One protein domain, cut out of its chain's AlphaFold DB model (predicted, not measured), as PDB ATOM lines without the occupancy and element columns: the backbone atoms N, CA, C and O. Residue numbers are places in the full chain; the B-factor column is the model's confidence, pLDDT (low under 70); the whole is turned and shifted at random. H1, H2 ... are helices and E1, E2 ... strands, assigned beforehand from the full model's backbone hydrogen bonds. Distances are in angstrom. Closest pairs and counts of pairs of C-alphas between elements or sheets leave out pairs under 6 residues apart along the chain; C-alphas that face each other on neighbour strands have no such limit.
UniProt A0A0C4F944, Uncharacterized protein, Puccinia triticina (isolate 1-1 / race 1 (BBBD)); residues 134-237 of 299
ATOM      1  N   ASN A 134      12.618  54.249  22.013       64.00
ATOM      2  CA  ASN A 134      13.116  54.091  20.648       64.00
ATOM      3  C   ASN A 134      14.287  55.055  20.397       64.00
ATOM      4  O   ASN A 134      14.233  56.229  20.757       64.00
ATOM      5  N   GLY A 135      15.361  54.549  19.788       66.12
ATOM      6  CA  GLY A 135      16.557  55.334  19.464       66.12
ATOM      7  C   GLY A 135      17.572  55.512  20.601       66.12
ATOM      8  O   GLY A 135      18.646  56.058  20.347       66.12
ATOM      9  N   SER A 136      17.296  55.031  21.819       70.81
ATOM     10  CA  SER A 136      18.309  54.970  22.887       70.81
ATOM     11  C   SER A 136      19.487  54.061  22.520       70.81
ATOM     12  O   SER A 136      19.328  53.114  21.746       70.81
ATOM     13  N   THR A 137      20.671  54.292  23.101       73.06
ATOM     14  CA  THR A 137      21.862  53.467  22.824       73.06
ATOM     15  C   THR A 137      21.615  52.003  23.180       73.06
ATOM     16  O   THR A 137      21.961  51.109  22.405       73.06
ATOM     17  N   TYR A 138      20.932  51.758  24.302       75.69
ATOM     18  CA  TYR A 138      20.492  50.417  24.675       75.69
ATOM     19  C   TYR A 138      19.584  49.791  23.614       75.69
ATOM     20  O   TYR A 138      19.833  48.662  23.199       75.69
ATOM     21  N   MET A 139      18.555  50.505  23.143       78.88
ATOM     22  CA  MET A 139      17.597  49.922  22.202       78.88
ATOM     23  C   MET A 139      18.168  49.736  20.798       78.88
ATOM     24  O   MET A 139      17.860  48.748  20.140       78.88
ATOM     25  N   ASN A 140      19.107  50.585  20.384       80.75
ATOM     26  CA  ASN A 140      19.891  50.360  19.170       80.75
ATOM     27  C   ASN A 140      20.782  49.111  19.288       80.75
ATOM     28  O   ASN A 140      20.914  48.356  18.326       80.75
ATOM     29  N   ALA A 141      21.373  48.863  20.463       80.88
ATOM     30  CA  ALA A 141      22.163  47.659  20.708       80.88
ATOM     31  C   ALA A 141      21.285  46.397  20.781       80.88
ATOM     32  O   ALA A 141      21.629  45.370  20.196       80.88
ATOM     33  N   ALA A 142      20.138  46.464  21.458       81.69
ATOM     34  CA  ALA A 142      19.178  45.364  21.528       81.69
ATOM     35  C   ALA A 142      18.665  44.989  20.126       81.69
ATOM     36  O   ALA A 142      18.691  43.813  19.761       81.69
ATOM     37  N   ASN A 143      18.326  45.993  19.310       85.75
ATOM     38  CA  ASN A 143      17.838  45.834  17.938       85.75
ATOM     39  C   ASN A 143      18.960  45.704  16.886       85.75
ATOM     40  O   ASN A 143      18.744  45.956  15.700       85.75
ATOM     41  N   SER A 144      20.176  45.330  17.293       87.12
ATOM     42  CA  SER A 144      21.311  45.204  16.376       87.12
ATOM     43  C   SER A 144      21.105  44.071  15.366       87.12
ATOM     44  O   SER A 144      20.888  42.927  15.747       87.12
ATOM     45  N   ASN A 145      21.291  44.339  14.073       88.94
ATOM     46  CA  ASN A 145      21.249  43.311  13.018       88.94
ATOM     47  C   ASN A 145      22.606  42.623  12.781       88.94
ATOM     48  O   ASN A 145      22.833  42.027  11.731       88.94
ATOM     49  N   LYS A 146      23.544  42.748  13.728       87.75
ATOM     50  CA  LYS A 146      24.907  42.217  13.582       87.75
ATOM     51  C   LYS A 146      24.934  40.691  13.465       87.75
ATOM     52  O   LYS A 146      25.718  40.159  12.687       87.75
ATOM     53  N   ASP A 147      24.121  39.998  14.258       88.88
ATOM     54  CA  ASP A 147      23.920  38.553  14.172       88.88
ATOM     55  C   ASP A 147      22.525  38.169  14.699       88.88
ATOM     56  O   ASP A 147      21.814  38.992  15.279       88.88
ATOM     57  N   THR A 148      22.139  36.907  14.516       90.00
ATOM     58  CA  THR A 148      20.828  36.371  14.917       90.00
ATOM     59  C   THR A 148      20.676  36.129  16.424       90.00
ATOM     60  O   THR A 148      19.671  35.568  16.849       90.00
ATOM     61  N   ARG A 149      21.662  36.513  17.249       87.19
ATOM     62  CA  ARG A 149      21.633  36.362  18.716       87.19
ATOM     63  C   ARG A 149      21.306  37.667  19.447       87.19
ATOM     64  O   ARG A 149      21.293  37.683  20.684       87.19
ATOM     65  N   SER A 150      21.090  38.758  18.712       87.62
ATOM     66  CA  SER A 150      20.574  40.007  19.270       87.62
ATOM     67  C   SER A 150      19.082  39.888  19.602       87.62
ATOM     68  O   SER A 150      18.414  38.935  19.200       87.62
ATOM     69  N   ALA A 151      18.542  40.877  20.316       86.00
ATOM     70  CA  ALA A 151      17.118  40.923  20.644       86.00
ATOM     71  C   ALA A 151      16.233  41.342  19.451       86.00
ATOM     72  O   ALA A 151      15.013  41.320  19.575       86.00
ATOM     73  N   ALA A 152      16.819  41.664  18.289       89.12
ATOM     74  CA  ALA A 152      16.079  41.910  17.047       89.12
ATOM     75  C   ALA A 152      15.469  40.631  16.444       89.12
ATOM     76  O   ALA A 152      14.586  40.706  15.584       89.12
ATOM     77  N   TYR A 153      15.955  39.457  16.867       93.62
ATOM     78  CA  TYR A 153      15.564  38.152  16.346       93.62
ATOM     79  C   TYR A 153      14.884  37.309  17.425       93.62
ATOM     80  O   TYR A 153      15.278  37.304  18.590       93.62
ATOM     81  N   ALA A 154      13.880  36.538  17.018       94.25
ATOM     82  CA  ALA A 154      13.264  35.529  17.859       94.25
ATOM     83  C   ALA A 154      14.282  34.424  18.175       94.25
ATOM     84  O   ALA A 154      14.702  33.672  17.293       94.25
ATOM     85  N   LEU A 155      14.677  34.329  19.446       92.88
ATOM     86  CA  LEU A 155      15.617  33.311  19.933       92.88
ATOM     87  C   LEU A 155      14.929  31.976  20.252       92.88
ATOM     88  O   LEU A 155      15.577  30.934  20.322       92.88
ATOM     89  N   ILE A 156      13.612  32.015  20.453       93.69
ATOM     90  CA  ILE A 156      12.730  30.870  20.678       93.69
ATOM     91  C   ILE A 156      11.494  31.017  19.776       93.69
ATOM     92  O   ILE A 156      11.281  32.094  19.220       93.69
ATOM     93  N   PRO A 157      10.657  29.979  19.608       97.12
ATOM     94  CA  PRO A 157       9.364  30.135  18.950       97.12
ATOM     95  C   PRO A 157       8.536  31.258  19.597       97.12
ATOM     96  O   PRO A 157       8.112  31.135  20.744       97.12
ATOM     97  N   THR A 158       8.314  32.357  18.871       96.50
ATOM     98  CA  THR A 158       7.695  33.574  19.417       96.50
ATOM     99  C   THR A 158       6.503  34.031  18.582       96.50
ATOM    100  O   THR A 158       6.565  34.069  17.351       96.50
ATOM    101  N   THR A 159       5.439  34.429  19.280       96.69
ATOM    102  CA  THR A 159       4.295  35.159  18.726       96.69
ATOM    103  C   THR A 159       4.292  36.562  19.316       96.69
ATOM    104  O   THR A 159       4.259  36.707  20.534       96.69
ATOM    105  N   ILE A 160       4.303  37.576  18.462       95.25
ATOM    106  CA  ILE A 160       4.038  38.962  18.834       95.25
ATOM    107  C   ILE A 160       2.584  39.255  18.494       95.25
ATOM    108  O   ILE A 160       2.167  39.086  17.348       95.25
ATOM    109  N   ILE A 161       1.836  39.726  19.487       94.06
ATOM    110  CA  ILE A 161       0.453  40.169  19.337       94.06
ATOM    111  C   ILE A 161       0.436  41.664  19.626       94.06
ATOM    112  O   ILE A 161       0.874  42.088  20.693       94.06
ATOM    113  N   TYR A 162      -0.044  42.458  18.678       93.88
ATOM    114  CA  TYR A 162      -0.054  43.911  18.805       93.88
ATOM    115  C   TYR A 162      -1.337  44.513  18.240       93.88
ATOM    116  O   TYR A 162      -2.038  43.864  17.472       93.88
ATOM    117  N   THR A 163      -1.657  45.752  18.599       92.88
ATOM    118  CA  THR A 163      -2.789  46.496  18.026       92.88
ATOM    119  C   THR A 163      -2.284  47.643  17.164       92.88
ATOM    120  O   THR A 163      -1.269  48.270  17.473       92.88
ATOM    121  N   THR A 164      -2.979  47.924  16.063       92.75
ATOM    122  CA  THR A 164      -2.704  49.101  15.226       92.75
ATOM    123  C   THR A 164      -3.164  50.406  15.870       92.75
ATOM    124  O   THR A 164      -2.773  51.471  15.405       92.75
ATOM    125  N   SER A 165      -3.986  50.319  16.918       90.31
ATOM    126  CA  SER A 165      -4.515  51.458  17.673       90.31
ATOM    127  C   SER A 165      -3.707  51.753  18.943       90.31
ATOM    128  O   SER A 165      -4.198  52.456  19.818       90.31
ATOM    129  N   ASP A 166      -2.495  51.194  19.064       87.62
ATOM    130  CA  ASP A 166      -1.611  51.415  20.213       87.62
ATOM    131  C   ASP A 166      -1.173  52.885  20.257       87.62
ATOM    132  O   ASP A 166      -0.587  53.409  19.307       87.62
ATOM    133  N   GLU A 167      -1.481  53.547  21.362       82.94
ATOM    134  CA  GLU A 167      -1.206  54.956  21.613       82.94
ATOM    135  C   GLU A 167       0.110  55.185  22.369       82.94
ATOM    136  O   GLU A 167       0.580  56.320  22.453       82.94
ATOM    137  N   ILE A 168       0.712  54.120  22.912       81.50
ATOM    138  CA  ILE A 168       1.908  54.183  23.762       81.50
ATOM    139  C   ILE A 168       3.148  53.734  22.992       81.50
ATOM    140  O   ILE A 168       4.163  54.432  22.956       81.50
ATOM    141  N   VAL A 169       3.078  52.562  22.371       82.19
ATOM    142  CA  VAL A 169       4.173  51.952  21.624       82.19
ATOM    143  C   VAL A 169       3.942  52.237  20.154       82.19
ATOM    144  O   VAL A 169       3.109  51.611  19.512       82.19
ATOM    145  N   THR A 170       4.688  53.198  19.609       83.44
ATOM    146  CA  THR A 170       4.558  53.620  18.210       83.44
ATOM    147  C   THR A 170       5.923  53.710  17.512       83.44
ATOM    148  O   THR A 170       6.943  53.956  18.168       83.44
ATOM    149  N   PRO A 171       5.978  53.512  16.177       89.50
ATOM    150  CA  PRO A 171       4.877  53.116  15.284       89.50
ATOM    151  C   PRO A 171       4.544  51.615  15.389       89.50
ATOM    152  O   PRO A 171       5.391  50.833  15.798       89.50
ATOM    153  N   GLN A 172       3.345  51.193  14.966       89.56
ATOM    154  CA  GLN A 172       2.921  49.772  14.945       89.56
ATOM    155  C   GLN A 172       2.651  49.225  13.540       89.56
ATOM    156  O   GLN A 172       2.217  48.088  13.371       89.56
ATOM    157  N   LEU A 173       2.906  50.030  12.512       86.75
ATOM    158  CA  LEU A 173       2.629  49.683  11.124       86.75
ATOM    159  C   LEU A 173       3.916  49.596  10.305       86.75
ATOM    160  O   LEU A 173       4.868  50.349  10.507       86.75
ATOM    161  N   GLY A 174       3.902  48.688   9.330       84.69
ATOM    162  CA  GLY A 174       4.978  48.521   8.359       84.69
ATOM    163  C   GLY A 174       6.239  47.858   8.920       84.69
ATOM    164  O   GLY A 174       6.248  47.244   9.986       84.69
ATOM    165  N   SER A 175       7.331  47.968   8.164       83.88
ATOM    166  CA  SER A 175       8.629  47.368   8.503       83.88
ATOM    167  C   SER A 175       9.314  48.010   9.711       83.88
ATOM    168  O   SER A 175      10.230  47.408  10.260       83.88
ATOM    169  N   LEU A 176       8.867  49.203  10.118       84.25
ATOM    170  CA  LEU A 176       9.396  49.962  11.251       84.25
ATOM    171  C   LEU A 176       8.571  49.787  12.533       84.25
ATOM    172  O   LEU A 176       8.849  50.470  13.514       84.25
ATOM    173  N   ALA A 177       7.554  48.916  12.525       88.44
ATOM    174  CA  ALA A 177       6.724  48.675  13.699       88.44
ATOM    175  C   ALA A 177       7.586  48.280  14.909       88.44
ATOM    176  O   ALA A 177       8.396  47.360  14.820       88.44
ATOM    177  N   SER A 178       7.391  48.948  16.045       87.38
ATOM    178  CA  SER A 178       8.167  48.740  17.270       87.38
ATOM    179  C   SER A 178       7.981  47.330  17.829       87.38
ATOM    180  O   SER A 178       8.932  46.734  18.323       87.38
ATOM    181  N   SER A 179       6.787  46.754  17.664       89.62
ATOM    182  CA  SER A 179       6.512  45.366  18.056       89.62
ATOM    183  C   SER A 179       7.118  44.321  17.107       89.62
ATOM    184  O   SER A 179       7.069  43.131  17.401       89.62
ATOM    185  N   ARG A 180       7.677  44.712  15.953       90.69
ATOM    186  CA  ARG A 180       8.193  43.756  14.967       90.69
ATOM    187  C   ARG A 180       9.416  43.012  15.506       90.69
ATOM    188  O   ARG A 180      10.452  43.617  15.752       90.69
ATOM    189  N   LEU A 181       9.338  41.683  15.520       92.50
ATOM    190  CA  LEU A 181      10.457  40.792  15.835       92.50
ATOM    191  C   LEU A 181      10.793  39.888  14.639       92.50
ATOM    192  O   LEU A 181       9.914  39.226  14.074       92.50
ATOM    193  N   ILE A 182      12.063  39.846  14.227       94.25
ATOM    194  CA  ILE A 182      12.496  39.053  13.068       94.25
ATOM    195  C   ILE A 182      12.446  37.561  13.417       94.25
ATOM    196  O   ILE A 182      12.940  37.142  14.455       94.25
ATOM    197  N   GLY A 183      11.860  36.737  12.545       94.88
ATOM    198  CA  GLY A 183      11.719  35.291  12.780       94.88
ATOM    199  C   GLY A 183      10.548  34.898  13.693       94.88
ATOM    200  O   GLY A 183      10.306  33.709  13.877       94.88
ATOM    201  N   ALA A 184       9.794  35.868  14.223       96.38
ATOM    202  CA  ALA A 184       8.558  35.626  14.966       96.38
ATOM    203  C   ALA A 184       7.319  35.623  14.056       96.38
ATOM    204  O   ALA A 184       7.321  36.196  12.960       96.38
ATOM    205  N   SER A 185       6.221  35.054  14.556       97.38
ATOM    206  CA  SER A 185       4.890  35.343  14.015       97.38
ATOM    207  C   SER A 185       4.415  36.683  14.570       97.38
ATOM    208  O   SER A 185       4.208  36.809  15.772       97.38
ATOM    209  N   ASN A 186       4.302  37.697  13.714       95.88
ATOM    210  CA  ASN A 186       3.893  39.046  14.101       95.88
ATOM    211  C   ASN A 186       2.447  39.260  13.644       95.88
ATOM    212  O   ASN A 186       2.201  39.309  12.440       95.88
ATOM    213  N   ILE A 187       1.510  39.351  14.587       96.06
ATOM    214  CA  ILE A 187       0.071  39.368  14.309       96.06
ATOM    215  C   ILE A 187      -0.538  40.640  14.895       96.06
ATOM    216  O   ILE A 187      -0.574  40.826  16.112       96.06
ATOM    217  N   ALA A 188      -1.057  41.497  14.015       95.50
ATOM    218  CA  ALA A 188      -1.942  42.573  14.435       95.50
ATOM    219  C   ALA A 188      -3.281  41.971  14.875       95.50
ATOM    220  O   ALA A 188      -3.844  41.145  14.157       95.50
ATOM    221  N   LEU A 189      -3.840  42.417  15.999       95.19
ATOM    222  CA  LEU A 189      -5.160  41.999  16.466       95.19
ATOM    223  C   LEU A 189      -6.205  42.173  15.360       95.19
ATOM    224  O   LEU A 189      -6.983  41.263  15.094       95.19
ATOM    225  N   GLN A 190      -6.150  43.297  14.644       94.88
ATOM    226  CA  GLN A 190      -7.067  43.632  13.555       94.88
ATOM    227  C   GLN A 190      -6.957  42.692  12.341       94.88
ATOM    228  O   GLN A 190      -7.874  42.644  11.527       94.88
ATOM    229  N   GLN A 191      -5.881  41.903  12.221       94.81
ATOM    230  CA  GLN A 191      -5.770  40.857  11.199       94.81
ATOM    231  C   GLN A 191      -6.716  39.679  11.477       94.81
ATOM    232  O   GLN A 191      -7.192  39.046  10.538       94.81
ATOM    233  N   ILE A 192      -6.964  39.375  12.753       96.25
ATOM    234  CA  ILE A 192      -7.829  38.268  13.191       96.25
ATOM    235  C   ILE A 192      -9.222  38.781  13.554       96.25
ATOM    236  O   ILE A 192     -10.221  38.169  13.186       96.25
ATOM    237  N   CYS A 193      -9.279  39.926  14.235       95.19
ATOM    238  CA  CYS A 193     -10.487  40.585  14.708       95.19
ATOM    239  C   CYS A 193     -10.605  41.993  14.095       95.19
ATOM    240  O   CYS A 193     -10.296  42.982  14.765       95.19
ATOM    241  N   PRO A 194     -11.071  42.128  12.836       94.12
ATOM    242  CA  PRO A 194     -11.097  43.414  12.129       94.12
ATOM    243  C   PRO A 194     -11.946  44.500  12.801       94.12
ATOM    244  O   PRO A 194     -11.726  45.683  12.564       94.12
ATOM    245  N   LEU A 195     -12.913  44.108  13.639       90.44
ATOM    246  CA  LEU A 195     -13.790  45.030  14.367       90.44
ATOM    247  C   LEU A 195     -13.198  45.522  15.698       90.44
ATOM    248  O   LEU A 195     -13.734  46.461  16.286       90.44
ATOM    249  N   SER A 196     -12.082  44.952  16.165       86.50
ATOM    250  CA  SER A 196     -11.390  45.353  17.399       86.50
ATOM    251  C   SER A 196     -10.554  46.628  17.202       86.50
ATOM    252  O   SER A 196      -9.371  46.682  17.530       86.50
ATOM    253  N   VAL A 197     -11.155  47.676  16.632       85.25
ATOM    254  CA  VAL A 197     -10.473  48.937  16.279       85.25
ATOM    255  C   VAL A 197     -10.211  49.851  17.481       85.25
ATOM    256  O   VAL A 197      -9.325  50.695  17.419       85.25
ATOM    257  N   ASN A 198     -10.931  49.654  18.589       84.12
ATOM    258  CA  ASN A 198     -10.826  50.469  19.810       84.12
ATOM    259  C   ASN A 198      -9.998  49.796  20.919       84.12
ATOM    260  O   ASN A 198     -10.130  50.144  22.091       84.12
ATOM    261  N   VAL A 199      -9.196  48.785  20.576       85.94
ATOM    262  CA  VAL A 199      -8.296  48.138  21.535       85.94
ATOM    263  C   VAL A 199      -6.979  48.900  21.539       85.94
ATOM    264  O   VAL A 199      -6.193  48.791  20.599       85.94
ATOM    265  N   ASP A 200      -6.797  49.697  22.585       81.94
ATOM    266  CA  ASP A 200      -5.601  50.488  22.875       81.94
ATOM    267  C   ASP A 200      -4.514  49.638  23.573       81.94
ATOM    268  O   ASP A 200      -4.709  48.436  23.804       81.94
ATOM    269  N   HIS A 201      -3.360  50.230  23.899       83.94
ATOM    270  CA  HIS A 201      -2.229  49.525  24.515       83.94
ATOM    271  C   HIS A 201      -2.652  48.740  25.762       83.94
ATOM    272  O   HIS A 201      -2.363  47.551  25.903       83.94
ATOM    273  N   PHE A 202      -3.382  49.396  26.668       79.00
ATOM    274  CA  PHE A 202      -3.800  48.819  27.947       79.00
ATOM    275  C   PHE A 202      -5.044  47.928  27.828       79.00
ATOM    276  O   PHE A 202      -5.339  47.161  28.745       79.00
ATOM    277  N   GLY A 203      -5.768  48.011  26.715       77.88
ATOM    278  CA  GLY A 203      -6.874  47.133  26.365       77.88
ATOM    279  C   GLY A 203      -6.414  45.756  25.895       77.88
ATOM    280  O   GLY A 203      -7.154  44.792  26.085       77.88
ATOM    281  N   MET A 204      -5.201  45.643  25.342       83.81
ATOM    282  CA  MET A 204      -4.665  44.388  24.799       83.81
ATOM    283  C   MET A 204      -4.683  43.213  25.795       83.81
ATOM    284  O   MET A 204      -5.211  42.166  25.426       83.81
ATOM    285  N   PRO A 205      -4.208  43.340  27.055       77.62
ATOM    286  CA  PRO A 205      -4.235  42.236  28.028       77.62
ATOM    287  C   PRO A 205      -5.636  41.766  28.429       77.62
ATOM    288  O   PRO A 205      -5.786  40.683  28.987       77.62
ATOM    289  N   GLY A 206      -6.653  42.602  28.217       74.75
ATOM    290  CA  GLY A 206      -8.050  42.265  28.483       74.75
ATOM    291  C   GLY A 206      -8.810  41.814  27.238       74.75
ATOM    292  O   GLY A 206      -9.970  41.435  27.358       74.75
ATOM    293  N   ASP A 207      -8.199  41.874  26.053       82.44
ATOM    294  CA  ASP A 207      -8.869  41.547  24.802       82.44
ATOM    295  C   ASP A 207      -8.949  40.030  24.583       82.44
ATOM    296  O   ASP A 207      -7.963  39.291  24.693       82.44
ATOM    297  N   VAL A 208     -10.154  39.562  24.262       83.69
ATOM    298  CA  VAL A 208     -10.453  38.138  24.081       83.69
ATOM    299  C   VAL A 208      -9.889  37.609  22.760       83.69
ATOM    300  O   VAL A 208      -9.443  36.462  22.701       83.69
ATOM    301  N   GLY A 209      -9.826  38.441  21.719       88.94
ATOM    302  CA  GLY A 209      -9.171  38.102  20.458       88.94
ATOM    303  C   GLY A 209      -7.667  37.903  20.645       88.94
ATOM    304  O   GLY A 209      -7.117  36.887  20.214       88.94
ATOM    305  N   ALA A 210      -7.013  38.815  21.370       89.56
ATOM    306  CA  ALA A 210      -5.609  38.691  21.755       89.56
ATOM    307  C   ALA A 210      -5.357  37.418  22.582       89.56
ATOM    308  O   ALA A 210      -4.409  36.680  22.301       89.56
ATOM    309  N   TYR A 211      -6.248  37.096  23.530       86.81
ATOM    310  CA  TYR A 211      -6.208  35.821  24.252       86.81
ATOM    311  C   TYR A 211      -6.279  34.614  23.311       86.81
ATOM    312  O   TYR A 211      -5.479  33.691  23.443       86.81
ATOM    313  N   GLY A 212      -7.203  34.617  22.346       89.12
ATOM    314  CA  GLY A 212      -7.350  33.533  21.373       89.12
ATOM    315  C   GLY A 212      -6.074  33.289  20.560       89.12
ATOM    316  O   GLY A 212      -5.681  32.140  20.352       89.12
ATOM    317  N   ILE A 213      -5.379  34.360  20.167       94.38
ATOM    318  CA  ILE A 213      -4.087  34.273  19.470       94.38
ATOM    319  C   ILE A 213      -3.004  33.685  20.391       94.38
ATOM    320  O   ILE A 213      -2.245  32.810  19.973       94.38
ATOM    321  N   ALA A 214      -2.928  34.131  21.649       91.94
ATOM    322  CA  ALA A 214      -1.958  33.607  22.612       91.94
ATOM    323  C   ALA A 214      -2.208  32.118  22.909       91.94
ATOM    324  O   ALA A 214      -1.275  31.312  22.934       91.94
ATOM    325  N   LEU A 215      -3.476  31.742  23.082       90.19
ATOM    326  CA  LEU A 215      -3.891  30.370  23.335       90.19
ATOM    327  C   LEU A 215      -3.567  29.448  22.151       90.19
ATOM    328  O   LEU A 215      -3.110  28.330  22.378       90.19
ATOM    329  N   ASP A 216      -3.730  29.916  20.906       94.50
ATOM    330  CA  ASP A 216      -3.307  29.185  19.700       94.50
ATOM    331  C   ASP A 216      -1.834  28.769  19.785       94.50
ATOM    332  O   ASP A 216      -1.505  27.593  19.602       94.50
ATOM    333  N   ALA A 217      -0.958  29.722  20.119       95.19
ATOM    334  CA  ALA A 217       0.474  29.474  20.238       95.19
ATOM    335  C   ALA A 217       0.796  28.490  21.373       95.19
ATOM    336  O   ALA A 217       1.543  27.528  21.175       95.19
ATOM    337  N   LEU A 218       0.200  28.708  22.549       93.31
ATOM    338  CA  LEU A 218       0.426  27.890  23.743       93.31
ATOM    339  C   LEU A 218      -0.030  26.444  23.539       93.31
ATOM    340  O   LEU A 218       0.722  25.508  23.809       93.31
ATOM    341  N   LEU A 219      -1.249  26.235  23.034       93.19
ATOM    342  CA  LEU A 219      -1.802  24.893  22.847       93.19
ATOM    343  C   LEU A 219      -1.061  24.093  21.775       93.19
ATOM    344  O   LEU A 219      -0.993  22.865  21.877       93.19
ATOM    345  N   LYS A 220      -0.512  24.774  20.764       94.25
ATOM    346  CA  LYS A 220       0.194  24.140  19.642       94.25
ATOM    347  C   LYS A 220       1.709  24.060  19.840       94.25
ATOM    348  O   LYS A 220       2.371  23.408  19.038       94.25
ATOM    349  N   GLY A 221       2.265  24.709  20.867       93.12
ATOM    350  CA  GLY A 221       3.706  24.716  21.140       93.12
ATOM    351  C   GLY A 221       4.545  25.308  20.000       93.12
ATOM    352  O   GLY A 221       5.685  24.896  19.787       93.12
ATOM    353  N   ARG A 222       3.967  26.238  19.229       95.31
ATOM    354  CA  ARG A 222       4.587  26.902  18.071       95.31
ATOM    355  C   ARG A 222       4.091  28.346  17.962       95.31
ATOM    356  O   ARG A 222       3.083  28.668  18.584       95.31
ATOM    357  N   PRO A 223       4.718  29.211  17.145       97.88
ATOM    358  CA  PRO A 223       4.174  30.537  16.894       97.88
ATOM    359  C   PRO A 223       2.750  30.428  16.333       97.88
ATOM    360  O   PRO A 223       2.466  29.527  15.527       97.88
ATOM    361  N   ALA A 224       1.862  31.323  16.767       97.38
ATOM    362  CA  ALA A 224       0.491  31.360  16.281       97.38
ATOM    363  C   ALA A 224       0.486  31.602  14.774       97.38
ATOM    364  O   ALA A 224       1.354  32.292  14.234       97.38
ATOM    365  N   GLN A 225      -0.495  31.038  14.085       96.88
ATOM    366  CA  GLN A 225      -0.669  31.264  12.652       96.88
ATOM    367  C   GLN A 225      -2.033  31.895  12.426       96.88
ATOM    368  O   GLN A 225      -3.018  31.291  12.847       96.88
ATOM    369  N   PRO A 226      -2.125  33.047  11.735       95.19
ATOM    370  CA  PRO A 226      -3.400  33.722  11.509       95.19
ATOM    371  C   PRO A 226      -4.502  32.813  10.959       95.19
ATOM    372  O   PRO A 226      -5.644  32.895  11.391       95.19
ATOM    373  N   SER A 227      -4.146  31.889  10.064       94.44
ATOM    374  CA  SER A 227      -5.072  30.925   9.461       94.44
ATOM    375  C   SER A 227      -5.605  29.859  10.420       94.44
ATOM    376  O   SER A 227      -6.543  29.152  10.064       94.44
ATOM    377  N   THR A 228      -5.005  29.694  11.604       93.06
ATOM    378  CA  THR A 228      -5.381  28.646  12.562       93.06
ATOM    379  C   THR A 228      -5.957  29.168  13.871       93.06
ATOM    380  O   THR A 228      -6.354  28.345  14.696       93.06
ATOM    381  N   VAL A 229      -5.982  30.489  14.065       94.75
ATOM    382  CA  VAL A 229      -6.591  31.121  15.240       94.75
ATOM    383  C   VAL A 229      -8.114  31.021  15.135       94.75
ATOM    384  O   VAL A 229      -8.698  31.326  14.096       94.75
ATOM    385  N   ASP A 230      -8.762  30.597  16.219       91.62
ATOM    386  CA  ASP A 230     -10.222  30.530  16.310       91.62
ATOM    387  C   ASP A 230     -10.817  31.949  16.366       91.62
ATOM    388  O   ASP A 230     -10.810  32.618  17.399       91.62
ATOM    389  N   VAL A 231     -11.363  32.409  15.240       92.88
ATOM    390  CA  VAL A 231     -11.956  33.750  15.105       92.88
ATOM    391  C   VAL A 231     -13.182  33.976  15.994       92.88
ATOM    392  O   VAL A 231     -13.581  35.120  16.197       92.88
ATOM    393  N   SER A 232     -13.772  32.930  16.586       88.44
ATOM    394  CA  SER A 232     -14.876  33.118  17.535       88.44
ATOM    395  C   SER A 232     -14.445  33.872  18.799       88.44
ATOM    396  O   SER A 232     -15.282  34.488  19.457       88.44
ATOM    397  N   TYR A 233     -13.145  33.903  19.118       87.38
ATOM    398  CA  TYR A 233     -12.608  34.740  20.195       87.38
ATOM    399  C   TYR A 233     -12.789  36.247  19.947       87.38
ATOM    400  O   TYR A 233     -12.780  37.008  20.906       87.38
ATOM    401  N   CYS A 234     -13.049  36.689  18.713       88.44
ATOM    402  CA  CYS A 234     -13.353  38.092  18.421       88.44
ATOM    403  C   CYS A 234     -14.745  38.538  18.905       88.44
ATOM    404  O   CYS A 234     -15.011  39.733  18.991       88.44
ATOM    405  N   THR A 235     -15.651  37.593  19.177       81.25
ATOM    406  CA  THR A 235     -17.043  37.869  19.580       81.25
ATOM    407  C   THR A 235     -17.434  37.198  20.896       81.25
ATOM    408  O   THR A 235     -18.543  37.402  21.386       81.25
ATOM    409  N   LYS A 236     -16.561  36.354  21.458       69.69
ATOM    410  CA  LYS A 236     -16.764  35.717  22.763       69.69
ATOM    411  C   LYS A 236     -16.604  36.757  23.869       69.69
ATOM    412  O   LYS A 236     -15.611  37.469  23.910       69.69
ATOM    413  N   THR A 237     -17.536  36.764  24.813       57.69
ATOM    414  CA  THR A 237     -17.368  37.419  26.111       57.69
ATOM    415  C   THR A 237     -16.841  36.390  27.105       57.69
ATOM    416  O   THR A 237     -17.451  35.337  27.313       57.69
TER     417      THR A 237
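Overview. This is residues 134 to 237 of the 299 residues of an uncharacterized protein of Puccinia triticina (isolate 1-1 / race 1 (BBBD)) (UniProt A0A0C4F944). This model has little regular structure: H4 packs on E1 of a small parallel sheet, E1 E2, in the middle, H5 packs on H4, and H1 lies far off at one end. The printed part has 104 residues, 41 in the named elements H1 E1 E2 H2 H3 H4 H5, mostly helix. It is compact, radius of gyration of the C-alphas 14.2 A, spanning 43 by 30 by 20 A.

Arrangement. Find N 160 of E1, residues 159 to 162, 2.8 A from O 185 of E2, residues 185 to 188, within hydrogen-bond range. H4, residues 208 to 220, has every O i to N i+4 pair within range. Its closest C-alpha to E1 is Ala 210, 6.7 A from that of Ile 161.

Along the chain. H1, residues 137 to 142, begins at C-alpha 137, (21.862, 53.467, 22.824); H4 ends at C-alpha 220, (0.194, 24.140, 19.642).

Size, cuts and confidence. The printed part has no cut; the links H1 to E1 and E1 to E2 are long. Residues 134, 135, 236 and 237 have pLDDT under 70.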